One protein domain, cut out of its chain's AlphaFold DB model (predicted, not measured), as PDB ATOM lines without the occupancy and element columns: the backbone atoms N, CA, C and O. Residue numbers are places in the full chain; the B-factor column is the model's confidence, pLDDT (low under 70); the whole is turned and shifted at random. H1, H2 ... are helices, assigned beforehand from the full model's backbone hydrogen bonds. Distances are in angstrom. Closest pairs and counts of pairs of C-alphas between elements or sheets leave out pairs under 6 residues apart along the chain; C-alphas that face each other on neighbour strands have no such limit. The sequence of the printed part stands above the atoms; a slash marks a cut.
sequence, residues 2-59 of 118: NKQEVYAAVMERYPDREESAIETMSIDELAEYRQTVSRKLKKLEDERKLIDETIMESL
ATOM      1  N   ASN A   2     144.214 308.028 153.136       72.25
ATOM      2  CA  ASN A   2     144.427 307.042 154.193       72.25
ATOM      3  C   ASN A   2     145.173 307.706 155.371       72.25
ATOM      4  O   ASN A   2     146.012 308.579 155.159       72.25
ATOM      5  N   LYS A   3     144.914 307.282 156.616       53.00
ATOM      6  CA  LYS A   3     145.671 307.739 157.799       53.00
ATOM      7  C   LYS A   3     147.187 307.571 157.622       53.00
ATOM      8  O   LYS A   3     147.937 308.423 158.080       53.00
ATOM      9  N   GLN A   4     147.622 306.523 156.919       54.81
ATOM     10  CA  GLN A   4     149.036 306.291 156.596       54.81
ATOM     11  C   GLN A   4     149.607 307.340 155.626       54.81
ATOM     12  O   GLN A   4     150.737 307.767 155.810       54.81
ATOM     13  N   GLU A   5     148.825 307.808 154.646       59.34
ATOM     14  CA  GLU A   5     149.231 308.876 153.711       59.34
ATOM     15  C   GLU A   5     149.323 310.230 154.426       59.34
ATOM     16  O   GLU A   5     150.272 310.979 154.214       59.34
ATOM     17  N   VAL A   6     148.362 310.527 155.311       60.62
ATOM     18  CA  VAL A   6     148.380 311.734 156.156       60.62
ATOM     19  C   VAL A   6     149.616 311.730 157.056       60.62
ATOM     20  O   VAL A   6     150.315 312.733 157.141       60.62
ATOM     21  N   TYR A   7     149.894 310.599 157.712       51.75
ATOM     22  CA  TYR A   7     151.042 310.447 158.599       51.75
ATOM     23  C   TYR A   7     152.365 310.565 157.830       51.75
ATOM     24  O   TYR A   7     153.216 311.358 158.220       51.75
ATOM     25  N   ALA A   8     152.506 309.876 156.692       58.34
ATOM     26  CA  ALA A   8     153.687 309.979 155.836       58.34
ATOM     27  C   ALA A   8     153.945 311.424 155.373       58.34
ATOM     28  O   ALA A   8     155.060 311.912 155.523       58.34
ATOM     29  N   ALA A   9     152.914 312.144 154.916       65.12
ATOM     30  CA  ALA A   9     153.038 313.540 154.488       65.12
ATOM     31  C   ALA A   9     153.363 314.522 155.635       65.12
ATOM     32  O   ALA A   9     153.854 315.624 155.386       65.12
ATOM     33  N   VAL A  10     153.087 314.154 156.893       53.88
ATOM     34  CA  VAL A  10     153.521 314.915 158.076       53.88
ATOM     35  C   VAL A  10     154.982 314.599 158.408       53.88
ATOM     36  O   VAL A  10     155.767 315.533 158.551       53.88
ATOM     37  N   MET A  11     155.373 313.321 158.444       52.84
ATOM     38  CA  MET A  11     156.757 312.901 158.731       52.84
ATOM     39  C   MET A  11     157.754 313.330 157.636       52.84
ATOM     40  O   MET A  11     158.894 313.668 157.933       52.84
ATOM     41  N   GLU A  12     157.332 313.382 156.370       59.22
ATOM     42  CA  GLU A  12     158.135 313.912 155.254       59.22
ATOM     43  C   GLU A  12     158.394 315.422 155.400       59.22
ATOM     44  O   GLU A  12     159.456 315.928 155.033       59.22
ATOM     45  N   ARG A  13     157.430 316.152 155.974       52.62
ATOM     46  CA  ARG A  13     157.484 317.610 156.153       52.62
ATOM     47  C   ARG A  13     158.195 318.035 157.438       52.62
ATOM     48  O   ARG A  13     158.707 319.153 157.505       52.62
ATOM     49  N   TYR A  14     158.236 317.144 158.424       50.59
ATOM     50  CA  TYR A  14     158.946 317.287 159.691       50.59
ATOM     51  C   TYR A  14     159.779 316.020 159.932       50.59
ATOM     52  O   TYR A  14     159.360 315.152 160.696       50.59
ATOM     53  N   PRO A  15     160.937 315.875 159.261       50.03
ATOM     54  CA  PRO A  15     161.790 314.715 159.454       50.03
ATOM     55  C   PRO A  15     162.393 314.749 160.860       50.03
ATOM     56  O   PRO A  15     163.373 315.460 161.106       50.03
ATOM     57  N   ASP A  16     161.820 313.953 161.763       50.53
ATOM     58  CA  ASP A  16     162.417 313.608 163.051       50.53
ATOM     59  C   ASP A  16     163.728 312.849 162.798       50.53
ATOM     60  O   ASP A  16     163.780 311.627 162.657       50.53
ATOM     61  N   ARG A  17     164.823 313.604 162.699       54.28
ATOM     62  CA  ARG A  17     166.165 313.059 162.891       54.28
ATOM     63  C   ARG A  17     166.358 312.751 164.380       54.28
ATOM     64  O   ARG A  17     165.810 313.450 165.223       54.28
ATOM     65  N   GLU A  18     167.241 311.786 164.654       55.56
ATOM     66  CA  GLU A  18     167.905 311.547 165.953       55.56
ATOM     67  C   GLU A  18     167.301 310.527 166.945       55.56
ATOM     68  O   GLU A  18     167.776 310.475 168.076       55.56
ATOM     69  N   GLU A  19     166.422 309.591 166.549       51.88
ATOM     70  CA  GLU A  19     166.219 308.380 167.388       51.88
ATOM     71  C   GLU A  19     167.545 307.615 167.597       51.88
ATOM     72  O   GLU A  19     167.891 307.256 168.719       51.88
ATOM     73  N   SER A  20     168.360 307.469 166.543       51.69
ATOM     74  CA  SER A  20     169.643 306.750 166.591       51.69
ATOM     75  C   SER A  20     170.791 307.489 167.296       51.69
ATOM     76  O   SER A  20     171.890 306.948 167.370       51.69
ATOM     77  N   ALA A  21     170.598 308.738 167.735       61.00
ATOM     78  CA  ALA A  21     171.647 309.513 168.409       61.00
ATOM     79  C   ALA A  21     171.556 309.394 169.939       61.00
ATOM     80  O   ALA A  21     172.579 309.395 170.625       61.00
ATOM     81  N   ILE A  22     170.335 309.233 170.463       70.56
ATOM     82  CA  ILE A  22     170.030 309.164 171.900       70.56
ATOM     83  C   ILE A  22     170.747 307.981 172.571       70.56
ATOM     84  O   ILE A  22     171.267 308.133 173.672       70.56
ATOM     85  N   GLU A  23     170.841 306.831 171.897       71.94
ATOM     86  CA  GLU A  23     171.512 305.625 172.420       71.94
ATOM     87  C   GLU A  23     173.027 305.794 172.633       71.94
ATOM     88  O   GLU A  23     173.639 305.012 173.359       71.94
ATOM     89  N   THR A  24     173.640 306.811 172.015       80.12
ATOM     90  CA  THR A  24     175.090 307.073 172.081       80.12
ATOM     91  C   THR A  24     175.482 308.242 172.988       80.12
ATOM     92  O   THR A  24     176.672 308.477 173.184       80.12
ATOM     93  N   MET A  25     174.508 308.969 173.546       80.19
ATOM     94  CA  MET A  25     174.747 310.144 174.392       80.19
ATOM     95  C   MET A  25     175.073 309.767 175.844       80.19
ATOM     96  O   MET A  25     174.507 308.834 176.417       80.19
ATOM     97  N   SER A  26     175.942 310.554 176.473       87.00
ATOM     98  CA  SER A  26     176.159 310.535 177.922       87.00
ATOM     99  C   SER A  26     174.963 311.115 178.697       87.00
ATOM    100  O   SER A  26     174.091 311.782 178.142       87.00
ATOM    101  N   ILE A  27     174.922 310.889 180.015       82.38
ATOM    102  CA  ILE A  27     173.831 311.370 180.885       82.38
ATOM    103  C   ILE A  27     173.704 312.903 180.858       82.38
ATOM    104  O   ILE A  27     172.584 313.418 180.871       82.38
ATOM    105  N   ASP A  28     174.824 313.627 180.780       80.69
ATOM    106  CA  ASP A  28     174.825 315.093 180.749       80.69
ATOM    107  C   ASP A  28     174.290 315.621 179.404       80.69
ATOM    108  O   ASP A  28     173.404 316.479 179.383       80.69
ATOM    109  N   GLU A  29     174.714 315.028 178.283       76.56
ATOM    110  CA  GLU A  29     174.179 315.331 176.946       76.56
ATOM    111  C   GLU A  29     172.675 315.023 176.854       76.56
ATOM    112  O   GLU A  29     171.903 315.831 176.333       76.56
ATOM    113  N   LEU A  30     172.218 313.905 177.433       78.31
ATOM    114  CA  LEU A  30     170.794 313.568 177.533       78.31
ATOM    115  C   LEU A  30     170.010 314.595 178.368       78.31
ATOM    116  O   LEU A  30     168.859 314.905 178.041       78.31
ATOM    117  N   ALA A  31     170.605 315.152 179.427       75.38
ATOM    118  CA  ALA A  31     169.975 316.185 180.248       75.38
ATOM    119  C   ALA A  31     169.837 317.522 179.492       75.38
ATOM    120  O   ALA A  31     168.764 318.142 179.528       75.38
ATOM    121  N   GLU A  32     170.872 317.944 178.762       76.44
ATOM    122  CA  GLU A  32     170.843 319.136 177.902       76.44
ATOM    123  C   GLU A  32     169.885 318.973 176.713       76.44
ATOM    124  O   GLU A  32     169.080 319.871 176.419       76.44
ATOM    125  N   TYR A  33     169.890 317.802 176.072       80.25
ATOM    126  CA  TYR A  33     168.964 317.470 174.993       80.25
ATOM    127  C   TYR A  33     167.516 317.484 175.493       80.25
ATOM    128  O   TYR A  33     166.664 318.166 174.914       80.25
ATOM    129  N   ARG A  34     167.234 316.859 176.645       82.69
ATOM    130  CA  ARG A  34     165.919 316.915 177.305       82.69
ATOM    131  C   ARG A  34     165.489 318.349 177.616       82.69
ATOM    132  O   ARG A  34     164.316 318.681 177.424       82.69
ATOM    133  N   GLN A  35     166.392 319.215 178.083       77.44
ATOM    134  CA  GLN A  35     166.078 320.632 178.306       77.44
ATOM    135  C   GLN A  35     165.723 321.339 176.986       77.44
ATOM    136  O   GLN A  35     164.759 322.108 176.936       77.44
ATOM    137  N   THR A  36     166.450 321.047 175.909       78.00
ATOM    138  CA  THR A  36     166.208 321.602 174.570       78.00
ATOM    139  C   THR A  36     164.866 321.145 173.996       78.00
ATOM    140  O   THR A  36     164.073 321.986 173.566       78.00
ATOM    141  N   VAL A  37     164.551 319.848 174.066       80.06
ATOM    142  CA  VAL A  37     163.231 319.297 173.712       80.06
ATOM    143  C   VAL A  37     162.128 319.956 174.546       80.06
ATOM    144  O   VAL A  37     161.137 320.415 173.985       80.06
ATOM    145  N   SER A  38     162.323 320.119 175.858       80.06
ATOM    146  CA  SER A  38     161.347 320.785 176.737       80.06
ATOM    147  C   SER A  38     161.078 322.243 176.326       80.06
ATOM    148  O   SER A  38     159.932 322.695 176.368       80.06
ATOM    149  N   ARG A  39     162.105 322.986 175.882       80.88
ATOM    150  CA  ARG A  39     161.948 324.351 175.340       80.88
ATOM    151  C   ARG A  39     161.202 324.353 174.001       80.88
ATOM    152  O   ARG A  39     160.313 325.184 173.822       80.88
ATOM    153  N   LYS A  40     161.526 323.425 173.088       82.25
ATOM    154  CA  LYS A  40     160.826 323.260 171.797       82.25
ATOM    155  C   LYS A  40     159.341 322.949 172.014       82.25
ATOM    156  O   LYS A  40     158.497 323.654 171.472       82.25
ATOM    157  N   LEU A  41     159.027 321.971 172.868       84.25
ATOM    158  CA  LEU A  41     157.655 321.607 173.236       84.25
ATOM    159  C   LEU A  41     156.886 322.787 173.834       84.25
ATOM    160  O   LEU A  41     155.750 323.023 173.441       84.25
ATOM    161  N   LYS A  42     157.507 323.575 174.725       87.62
ATOM    162  CA  LYS A  42     156.865 324.781 175.264       87.62
ATOM    163  C   LYS A  42     156.533 325.794 174.162       87.62
ATOM    164  O   LYS A  42     155.422 326.309 174.144       87.62
ATOM    165  N   LYS A  43     157.464 326.054 173.235       87.94
ATOM    166  CA  LYS A  43     157.231 326.973 172.109       87.94
ATOM    167  C   LYS A  43     156.082 326.495 171.216       87.94
ATOM    168  O   LYS A  43     155.225 327.298 170.876       87.94
ATOM    169  N   LEU A  44     156.032 325.201 170.897       89.50
ATOM    170  CA  LEU A  44     154.947 324.596 170.113       89.50
ATOM    171  C   LEU A  44     153.596 324.635 170.845       89.50
ATOM    172  O   LEU A  44     152.567 324.859 170.217       89.50
ATOM    173  N   GLU A  45     153.583 324.450 172.165       87.88
ATOM    174  CA  GLU A  45     152.378 324.576 172.996       87.88
ATOM    175  C   GLU A  45     151.863 326.025 173.033       87.88
ATOM    176  O   GLU A  45     150.658 326.253 172.967       87.88
ATOM    177  N   ASP A  46     152.761 327.011 173.110       87.94
ATOM    178  CA  ASP A  46     152.400 328.431 173.078       87.94
ATOM    179  C   ASP A  46     151.951 328.872 171.663       87.94
ATOM    180  O   ASP A  46     150.972 329.607 171.537       87.94
ATOM    181  N   GLU A  47     152.564 328.344 170.595       90.88
ATOM    182  CA  GLU A  47     152.090 328.505 169.208       90.88
ATOM    183  C   GLU A  47     150.718 327.844 168.980       90.88
ATOM    184  O   GLU A  47     149.852 328.453 168.350       90.88
ATOM    185  N   ARG A  48     150.467 326.644 169.534       89.69
ATOM    186  CA  ARG A  48     149.145 325.995 169.448       89.69
ATOM    187  C   ARG A  48     148.077 326.839 170.134       89.69
ATOM    188  O   ARG A  48     147.019 327.027 169.549       89.69
ATOM    189  N   LYS A  49     148.344 327.383 171.328       86.00
ATOM    190  CA  LYS A  49     147.376 328.248 172.031       86.00
ATOM    191  C   LYS A  49     147.009 329.483 171.217       86.00
ATOM    192  O   LYS A  49     145.831 329.794 171.137       86.00
ATOM    193  N   LEU A  50     147.979 330.136 170.577       89.81
ATOM    194  CA  LEU A  50     147.714 331.293 169.720       89.81
ATOM    195  C   LEU A  50     146.821 330.922 168.519       89.81
ATOM    196  O   LEU A  50     145.931 331.683 168.136       89.81
ATOM    197  N   ILE A  51     147.026 329.733 167.942       89.25
ATOM    198  CA  ILE A  51     146.150 329.178 166.899       89.25
ATOM    199  C   ILE A  51     144.753 328.873 167.467       89.25
ATOM    200  O   ILE A  51     143.760 329.254 166.850       89.25
ATOM    201  N   ASP A  52     144.663 328.233 168.636       87.69
ATOM    202  CA  ASP A  52     143.396 327.910 169.308       87.69
ATOM    203  C   ASP A  52     142.591 329.191 169.618       87.69
ATOM    204  O   ASP A  52     141.390 329.239 169.353       87.69
ATOM    205  N   GLU A  53     143.248 330.242 170.121       88.00
ATOM    206  CA  GLU A  53     142.680 331.577 170.363       88.00
ATOM    207  C   GLU A  53     142.154 332.199 169.062       88.00
ATOM    208  O   GLU A  53     140.974 332.536 168.984       88.00
ATOM    209  N   THR A  54     142.971 332.227 168.003       91.06
ATOM    210  CA  THR A  54     142.569 332.746 166.680       91.06
ATOM    211  C   THR A  54     141.347 332.004 166.116       91.06
ATOM    212  O   THR A  54     140.457 332.618 165.522       91.06
ATOM    213  N   ILE A  55     141.267 330.681 166.303       88.94
ATOM    214  CA  ILE A  55     140.115 329.871 165.879       88.94
ATOM    215  C   ILE A  55     138.871 330.201 166.713       88.94
ATOM    216  O   ILE A  55     137.783 330.316 166.148       88.94
ATOM    217  N   MET A  56     139.010 330.368 168.031       86.88
ATOM    218  CA  MET A  56     137.895 330.729 168.916       86.88
ATOM    219  C   MET A  56     137.356 332.140 168.643       86.88
ATOM    220  O   MET A  56     136.153 332.345 168.756       86.88
ATOM    221  N   GLU A  57     138.200 333.088 168.231       88.81
ATOM    222  CA  GLU A  57     137.773 334.427 167.790       88.81
ATOM    223  C   GLU A  57     137.087 334.419 166.411       88.81
ATOM    224  O   GLU A  57     136.255 335.280 166.125       88.81
ATOM    225  N   SER A  58     137.418 333.446 165.556       89.50
ATOM    226  CA  SER A  58     136.930 333.365 164.169       89.50
ATOM    227  C   SER A  58     135.607 332.606 163.997       89.50
ATOM    228  O   SER A  58     135.041 332.626 162.903       89.50
ATOM    229  N   LEU A  59     135.130 331.899 165.026       88.81
ATOM    230  CA  LEU A  59     133.947 331.033 164.972       88.81
ATOM    231  C   LEU A  59     132.872 331.496 165.958       88.81
ATOM    232  O   LEU A  59     133.171 331.955 167.058       88.81
TER     233      LEU A  59
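Overview. This is residues 2 to 59 of the 118 residues of an uncharacterized protein of Gammaproteobacteria bacterium (UniProt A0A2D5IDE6). One long helix, H3, makes the longest axis, and from its first residue, Ile 27, a thin arm with the short helices H2 and H1 folds back over it, with an open gap between H1 and H3. The shape is a loose, open hook with no packed core, and residues 2 to 21 and 34 to 59 stand free. The printed part has 58 residues, with three named helices in the order H1, H2, H3 and no named strand; the class is all helix. It is extended, with a radius of gyration of the C-alphas of 16.2 A, and flat, spanning 49 by 29 by 13 A.

Along the chain. H1 is residues 3 to 11, 12.3 A from first to last C-alpha, and begins at C-alpha 3 at (145.671, 307.739, 157.799). H2 is residues 19 to 22, four residues. H3 is residues 27 to 58, 46.1 A long, from C-alpha 27 at (173.831, 311.370, 180.885) to C-alpha 58 at (136.930, 333.365, 164.169).

Arrangement. H1 and H2 are apart. H2 and H3 are close but not clearly touching, their closest C-alphas, those of Ile 22 and Leu 30, being 7.2 A apart. H1 and H3 are apart. In H1 and H3 every O i to N i+4 pair is within hydrogen-bond range; H2 is too short for such a pair, and its one O i to N i+3 pair is not within range.

Size, cuts and confidence. The two C-alphas farthest apart, those of Ser 26 and Leu 59, are 48.7 A apart. The printed part has no cut. The link from H1 to H2 is short and that from H2 to H3 is tight; no link is long. The mean pLDDT of the printed part is 74.2, and residues 3 to 21 are under 70.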